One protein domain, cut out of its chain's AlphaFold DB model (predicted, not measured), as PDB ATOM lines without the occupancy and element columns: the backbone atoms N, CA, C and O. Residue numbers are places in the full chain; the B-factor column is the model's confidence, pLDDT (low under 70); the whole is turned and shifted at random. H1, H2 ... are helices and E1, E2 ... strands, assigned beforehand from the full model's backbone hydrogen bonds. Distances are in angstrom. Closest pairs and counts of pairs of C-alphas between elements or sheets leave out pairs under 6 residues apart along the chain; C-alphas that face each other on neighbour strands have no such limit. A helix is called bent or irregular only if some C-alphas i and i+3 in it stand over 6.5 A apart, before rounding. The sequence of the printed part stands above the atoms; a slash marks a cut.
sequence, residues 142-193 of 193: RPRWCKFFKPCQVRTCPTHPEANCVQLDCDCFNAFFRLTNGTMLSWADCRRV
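AT A GLANCE: This is residues 142 to 193 of the 193 residues of the protein "BPTI/Kunitz inhibitor domain-containing protein" of Trichuris muris (UniProt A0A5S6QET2). A small, twisted sheet of three antiparallel strands, built round the long bent strand E2, has the short helix H2 over one face. The short helices H1 and H3 only graze the sheet, and H1 lies toward one end of the long axis. The 52 printed residues hold three named helices and three named strands in the order H1 H2 E1 E2 E3 H3, a mixed class. The sheet's order E1 E2 E3 is a meander, each strand the antiparallel neighbour of the one before. The whole is compact, with a radius of gyration of the C-alphas of 11.1 A, yet elongated, spanning 33 by 20 by 14 A.

HOW THE PARTS SIT: H1, residues 144 to 147, only grazes the sheet with residues 145 to 147. H2, residues 151 to 154, is on the sheet at a height of 7.7 A, only just over none of its strands: two of its C-alphas fall on E1, residues 164 to 168, and two on E2, residues 171 to 178. The closest C-alphas of H2 and E2, Pro 151 and Ala 175, are 5.4 A apart. In the hairpin E1 and E2, N 166 and O 176 are 2.8 A apart, within hydrogen-bond range. E2 bends by 90 degrees at residue 174. It forms a second hairpin with E3, residues 184 to 186, where N 177 and O 185 are 2.8 A apart. H3, residues 187 to 190, only grazes the sheet. The three helices are apart from each other and too short for O i to N i+4 pairs; the one O i to N i+3 pair is within range in H1 and H2, but not in H3.

IN THESE COORDINATES: C-alpha 144 opens H1 at (32.489, 7.484, 22.588). E1 measures 12.5 A and E2 14.9 A, first to last C-alpha. H3 ends at C-alpha 190, (44.416, 3.755, -2.368).

THE WHOLE: The C-alphas farthest apart, Arg 144 and Val 193, are 35.0 A apart. The printed part has no cut and no long link. Mean pLDDT of the printed part is 72.5; residues 142 to 151, 154, 167 to 174 and 192 to 193 are under 70.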
ATOM      1  N   ARG A 142      38.485   2.816  22.861       48.50
ATOM      2  CA  ARG A 142      37.506   3.498  21.983       48.50
ATOM      3  C   ARG A 142      36.898   4.769  22.580       48.50
ATOM      4  O   ARG A 142      36.081   4.684  23.496       48.50
ATOM      5  N   PRO A 143      37.129   5.933  21.951       48.56
ATOM      6  CA  PRO A 143      36.350   7.137  22.217       48.56
ATOM      7  C   PRO A 143      34.845   6.947  21.953       48.56
ATOM      8  O   PRO A 143      34.452   6.292  20.985       48.56
ATOM      9  N   ARG A 144      33.966   7.587  22.748       47.59
ATOM     10  CA  ARG A 144      32.489   7.484  22.588       47.59
ATOM     11  C   ARG A 144      31.981   7.820  21.177       47.59
ATOM     12  O   ARG A 144      30.990   7.239  20.743       47.59
ATOM     13  N   TRP A 145      32.638   8.725  20.451       47.97
ATOM     14  CA  TRP A 145      32.276   9.092  19.070       47.97
ATOM     15  C   TRP A 145      32.742   8.066  18.022       47.97
ATOM     16  O   TRP A 145      32.134   7.969  16.958       47.97
ATOM     17  N   CYS A 146      33.723   7.215  18.338       49.09
ATOM     18  CA  CYS A 146      34.137   6.087  17.492       49.09
ATOM     19  C   CYS A 146      33.128   4.930  17.504       49.09
ATOM     20  O   CYS A 146      33.235   3.993  16.716       49.09
ATOM     21  N   LYS A 147      32.108   4.990  18.371       53.03
ATOM     22  CA  LYS A 147      31.021   4.004  18.416       53.03
ATOM     23  C   LYS A 147      30.243   3.928  17.095       53.03
ATOM     24  O   LYS A 147      29.723   2.864  16.768       53.03
ATOM     25  N   PHE A 148      30.188   5.030  16.345       56.00
ATOM     26  CA  PHE A 148      29.379   5.154  15.129       56.00
ATOM     27  C   PHE A 148      30.196   5.141  13.831       56.00
ATOM     28  O   PHE A 148      29.658   4.789  12.785       56.00
ATOM     29  N   PHE A 149      31.490   5.470  13.885       58.28
ATOM     30  CA  PHE A 149      32.353   5.538  12.706       58.28
ATOM     31  C   PHE A 149      33.336   4.371  12.690       58.28
ATOM     32  O   PHE A 149      34.307   4.331  13.443       58.28
ATOM     33  N   LYS A 150      33.052   3.400  11.819       68.00
ATOM     34  CA  LYS A 150      33.893   2.226  11.568       68.00
ATOM     35  C   LYS A 150      34.401   2.276  10.129       68.00
ATOM     36  O   LYS A 150      33.827   1.623   9.256       68.00
ATOM     37  N   PRO A 151      35.443   3.071   9.842       69.81
ATOM     38  CA  PRO A 151      35.853   3.351   8.469       69.81
ATOM     39  C   PRO A 151      36.310   2.083   7.728       69.81
ATOM     40  O   PRO A 151      36.023   1.951   6.542       69.81
ATOM     41  N   CYS A 152      36.887   1.100   8.430       75.06
ATOM     42  CA  CYS A 152      37.251  -0.199   7.851       75.06
ATOM     43  C   CYS A 152      36.078  -1.134   7.532       75.06
ATOM     44  O   CYS A 152      36.274  -2.129   6.847       75.06
ATOM     45  N   GLN A 153      34.860  -0.837   7.989       77.88
ATOM     46  CA  GLN A 153      33.679  -1.602   7.573       77.88
ATOM     47  C   GLN A 153      33.129  -1.151   6.216       77.88
ATOM     48  O   GLN A 153      32.363  -1.884   5.602       77.88
ATOM     49  N   VAL A 154      33.491   0.052   5.760       69.38
ATOM     50  CA  VAL A 154      32.903   0.689   4.569       69.38
ATOM     51  C   VAL A 154      33.941   1.120   3.530       69.38
ATOM     52  O   VAL A 154      33.579   1.719   2.522       69.38
ATOM     53  N   ARG A 155      35.232   0.845   3.754       76.19
ATOM     54  CA  ARG A 155      36.325   1.235   2.853       76.19
ATOM     55  C   ARG A 155      37.210   0.044   2.504       76.19
ATOM     56  O   ARG A 155      37.597  -0.726   3.375       76.19
ATOM     57  N   THR A 156      37.574  -0.042   1.231       81.56
ATOM     58  CA  THR A 156      38.495  -1.028   0.651       81.56
ATOM     59  C   THR A 156      39.531  -0.300  -0.197       81.56
ATOM     60  O   THR A 156      39.201   0.743  -0.752       81.56
ATOM     61  N   CYS A 157      40.763  -0.806  -0.302       82.19
ATOM     62  CA  CYS A 157      41.816  -0.196  -1.120       82.19
ATOM     63  C   CYS A 157      41.768  -0.756  -2.554       82.19
ATOM     64  O   CYS A 157      42.158  -1.904  -2.750       82.19
ATOM     65  N   PRO A 158      41.289  -0.009  -3.568       85.31
ATOM     66  CA  PRO A 158      41.122  -0.564  -4.913       85.31
ATOM     67  C   PRO A 158      42.445  -0.885  -5.616       85.31
ATOM     68  O   PRO A 158      42.517  -1.862  -6.354       85.31
ATOM     69  N   THR A 159      43.485  -0.078  -5.388       85.44
ATOM     70  CA  THR A 159      44.813  -0.255  -6.001       85.44
ATOM     71  C   THR A 159      45.622  -1.383  -5.367       85.44
ATOM     72  O   THR A 159      46.512  -1.922  -6.017       85.44
ATOM     73  N   HIS A 160      45.284  -1.766  -4.133       85.94
ATOM     74  CA  HIS A 160      45.926  -2.847  -3.385       85.94
ATOM     75  C   HIS A 160      44.874  -3.748  -2.722       85.94
ATOM     76  O   HIS A 160      44.581  -3.586  -1.532       85.94
ATOM     77  N   PRO A 161      44.282  -4.695  -3.474       84.94
ATOM     78  CA  PRO A 161      43.257  -5.608  -2.961       84.94
ATOM     79  C   PRO A 161      43.739  -6.492  -1.799       84.94
ATOM     80  O   PRO A 161      42.934  -6.956  -0.995       84.94
ATOM     81  N   GLU A 162      45.047  -6.726  -1.710       85.12
ATOM     82  CA  GLU A 162      45.724  -7.471  -0.650       85.12
ATOM     83  C   GLU A 162      45.888  -6.681   0.657       85.12
ATOM     84  O   GLU A 162      46.280  -7.251   1.679       85.12
ATOM     85  N   ALA A 163      45.632  -5.371   0.641       86.50
ATOM     86  CA  ALA A 163      45.836  -4.510   1.792       86.50
ATOM     87  C   ALA A 163      44.700  -4.667   2.814       86.50
ATOM     88  O   ALA A 163      43.527  -4.421   2.527       86.50
ATOM     89  N   ASN A 164      45.053  -5.004   4.052       86.62
ATOM     90  CA  ASN A 164      44.096  -5.102   5.149       86.62
ATOM     91  C   ASN A 164      43.795  -3.714   5.710       86.62
ATOM     92  O   ASN A 164      44.717  -2.979   6.058       86.62
ATOM     93  N   CYS A 165      42.520  -3.349   5.852       81.38
ATOM     94  CA  CYS A 165      42.181  -2.088   6.504       81.38
ATOM     95  C   CYS A 165      42.528  -2.145   7.996       81.38
ATOM     96  O   CYS A 165      42.124  -3.068   8.705       81.38
ATOM     97  N   VAL A 166      43.254  -1.137   8.469       81.12
ATOM     98  CA  VAL A 166      43.655  -0.961   9.861       81.12
ATOM     99  C   VAL A 166      43.047   0.335  10.378       81.12
ATOM    100  O   VAL A 166      43.192   1.403   9.776       81.12
ATOM    101  N   GLN A 167      42.371   0.232  11.518       68.50
ATOM    102  CA  GLN A 167      41.938   1.377  12.303       68.50
ATOM    103  C   GLN A 167      43.007   1.640  13.361       68.50
ATOM    104  O   GLN A 167      43.359   0.727  14.103       68.50
ATOM    105  N   LEU A 168      43.550   2.855  13.392       63.84
ATOM    106  CA  LEU A 168      44.485   3.254  14.441       63.84
ATOM    107  C   LEU A 168      43.690   3.666  15.678       63.84
ATOM    108  O   LEU A 168      42.651   4.315  15.559       63.84
ATOM    109  N   ASP A 169      44.198   3.319  16.857       50.47
ATOM    110  CA  ASP A 169      43.467   3.470  18.122       50.47
ATOM    111  C   ASP A 169      43.075   4.929  18.428       50.47
ATOM    112  O   ASP A 169      42.056   5.182  19.070       50.47
ATOM    113  N   CYS A 170      43.823   5.898  17.884       50.09
ATOM    114  CA  CYS A 170      43.581   7.332  18.062       50.09
ATOM    115  C   CYS A 170      42.950   8.034  16.841       50.09
ATOM    116  O   CYS A 170      42.657   9.228  16.919       50.09
ATOM    117  N   ASP A 171      42.730   7.335  15.720       54.03
ATOM    118  CA  ASP A 171      42.174   7.914  14.488       54.03
ATOM    119  C   ASP A 171      40.985   7.089  13.978       54.03
ATOM    120  O   ASP A 171      41.122   6.124  13.226       54.03
ATOM    121  N   CYS A 172      39.784   7.479  14.409       58.06
ATOM    122  CA  CYS A 172      38.545   6.795  14.033       58.06
ATOM    123  C   CYS A 172      37.861   7.367  12.787       58.06
ATOM    124  O   CYS A 172      36.823   6.844  12.373       58.06
ATOM    125  N   PHE A 173      38.386   8.449  12.210       58.47
ATOM    126  CA  PHE A 173      37.815   9.052  11.005       58.47
ATOM    127  C   PHE A 173      38.499   8.531   9.745       58.47
ATOM    128  O   PHE A 173      37.840   8.366   8.712       58.47
ATOM    129  N   ASN A 174      39.795   8.230   9.833       67.00
ATOM    130  CA  ASN A 174      40.560   7.725   8.709       67.00
ATOM    131  C   ASN A 174      40.652   6.195   8.717       67.00
ATOM    132  O   ASN A 174      40.691   5.538   9.753       67.00
ATOM    133  N   ALA A 175      40.680   5.626   7.513       71.75
ATOM    134  CA  ALA A 175      41.089   4.248   7.287       71.75
ATOM    135  C   ALA A 175      42.503   4.261   6.716       71.75
ATOM    136  O   ALA A 175      42.765   4.964   5.732       71.75
ATOM    137  N   PHE A 176      43.369   3.445   7.303       84.19
ATOM    138  CA  PHE A 176      44.664   3.105   6.735       84.19
ATOM    139  C   PHE A 176      44.619   1.675   6.210       84.19
ATOM    140  O   PHE A 176      43.786   0.879   6.639       84.19
ATOM    141  N   PHE A 177      45.506   1.335   5.282       86.44
ATOM    142  CA  PHE A 177      45.571   0.004   4.690       86.44
ATOM    143  C   PHE A 177      46.980  -0.536   4.834       86.44
ATOM    144  O   PHE A 177      47.945   0.122   4.460       86.44
ATOM    145  N   ARG A 178      47.097  -1.725   5.408       90.19
ATOM    146  CA  ARG A 178      48.364  -2.392   5.658       90.19
ATOM    147  C   ARG A 178      48.564  -3.501   4.637       90.19
ATOM    148  O   ARG A 178      47.799  -4.465   4.610       90.19
ATOM    149  N   LEU A 179      49.610  -3.368   3.832       87.00
ATOM    150  CA  LEU A 179      50.078  -4.419   2.934       87.00
ATOM    151  C   LEU A 179      50.669  -5.595   3.723       87.00
ATOM    152  O   LEU A 179      51.045  -5.464   4.890       87.00
ATOM    153  N   THR A 180      50.796  -6.753   3.079       86.12
ATOM    154  CA  THR A 180      51.367  -7.968   3.693       86.12
ATOM    155  C   THR A 180      52.817  -7.790   4.147       86.12
ATOM    156  O   THR A 180      53.244  -8.428   5.103       86.12
ATOM    157  N   ASN A 181      53.558  -6.877   3.514       87.12
ATOM    158  CA  ASN A 181      54.919  -6.489   3.893       87.12
ATOM    159  C   ASN A 181      54.978  -5.460   5.047       87.12
ATOM    160  O   ASN A 181      56.063  -5.007   5.400       87.12
ATOM    161  N   GLY A 182      53.831  -5.061   5.610       82.50
ATOM    162  CA  GLY A 182      53.734  -4.103   6.714       82.50
ATOM    163  C   GLY A 182      53.666  -2.628   6.304       82.50
ATOM    164  O   GLY A 182      53.448  -1.783   7.172       82.50
ATOM    165  N   THR A 183      53.797  -2.293   5.016       88.50
ATOM    166  CA  THR A 183      53.656  -0.909   4.538       88.50
ATOM    167  C   THR A 183      52.247  -0.381   4.809       88.50
ATOM    168  O   THR A 183      51.256  -1.058   4.529       88.50
ATOM    169  N   MET A 184      52.164   0.843   5.335       85.94
ATOM    170  CA  MET A 184      50.909   1.542   5.612       85.94
ATOM    171  C   MET A 184      50.586   2.524   4.484       85.94
ATOM    172  O   MET A 184      51.406   3.369   4.136       85.94
ATOM    173  N   LEU A 185      49.375   2.424   3.946       82.25
ATOM    174  CA  LEU A 185      48.824   3.271   2.894       82.25
ATOM    175  C   LEU A 185      47.674   4.105   3.459       82.25
ATOM    176  O   LEU A 185      46.847   3.611   4.232       82.25
ATOM    177  N   SER A 186      47.591   5.368   3.057       84.44
ATOM    178  CA  SER A 186      46.430   6.207   3.349       84.44
ATOM    179  C   SER A 186      45.291   5.938   2.360       84.44
ATOM    180  O   SER A 186      45.479   5.384   1.275       84.44
ATOM    181  N   TRP A 187      44.088   6.426   2.675       75.81
ATOM    182  CA  TRP A 187      42.986   6.428   1.707       75.81
ATOM    183  C   TRP A 187      43.301   7.201   0.414       75.81
ATOM    184  O   TRP A 187      42.691   6.945  -0.626       75.81
ATOM    185  N   ALA A 188      44.221   8.171   0.460       79.25
ATOM    186  CA  ALA A 188      44.648   8.895  -0.733       79.25
ATOM    187  C   ALA A 188      45.500   8.005  -1.647       79.25
ATOM    188  O   ALA A 188      45.269   8.004  -2.854       79.25
ATOM    189  N   ASP A 189      46.405   7.207  -1.078       82.75
ATOM    190  CA  ASP A 189      47.260   6.274  -1.825       82.75
ATOM    191  C   ASP A 189      46.430   5.166  -2.488       82.75
ATOM    192  O   ASP A 189      46.682   4.785  -3.626       82.75
ATOM    193  N   CYS A 190      45.353   4.738  -1.826       73.62
ATOM    194  CA  CYS A 190      44.416   3.755  -2.368       73.62
ATOM    195  C   CYS A 190      43.573   4.257  -3.550       73.62
ATOM    196  O   CYS A 190      43.079   3.456  -4.336       73.62
ATOM    197  N   ARG A 191      43.351   5.572  -3.677       77.12
ATOM    198  CA  ARG A 191      42.501   6.152  -4.736       77.12
ATOM    199  C   ARG A 191      43.279   6.713  -5.923       77.12
ATOM    200  O   ARG A 191      42.649   7.209  -6.856       77.12
ATOM    201  N   ARG A 192      44.613   6.672  -5.892       65.94
ATOM    202  CA  ARG A 192      45.441   7.026  -7.049       65.94
ATOM    203  C   ARG A 192      45.407   5.870  -8.042       65.94
ATOM    204  O   ARG A 192      46.163   4.919  -7.891       65.94
ATOM    205  N   VAL A 193      44.484   5.949  -8.997       56.25
ATOM    206  CA  VAL A 193      44.494   5.107 -10.202       56.25
ATOM    207  C   VAL A 193      45.660   5.520 -11.089       56.25
ATOM    208  O   VAL A 193      45.863   6.749 -11.221       56.25
TER     209      VAL A 193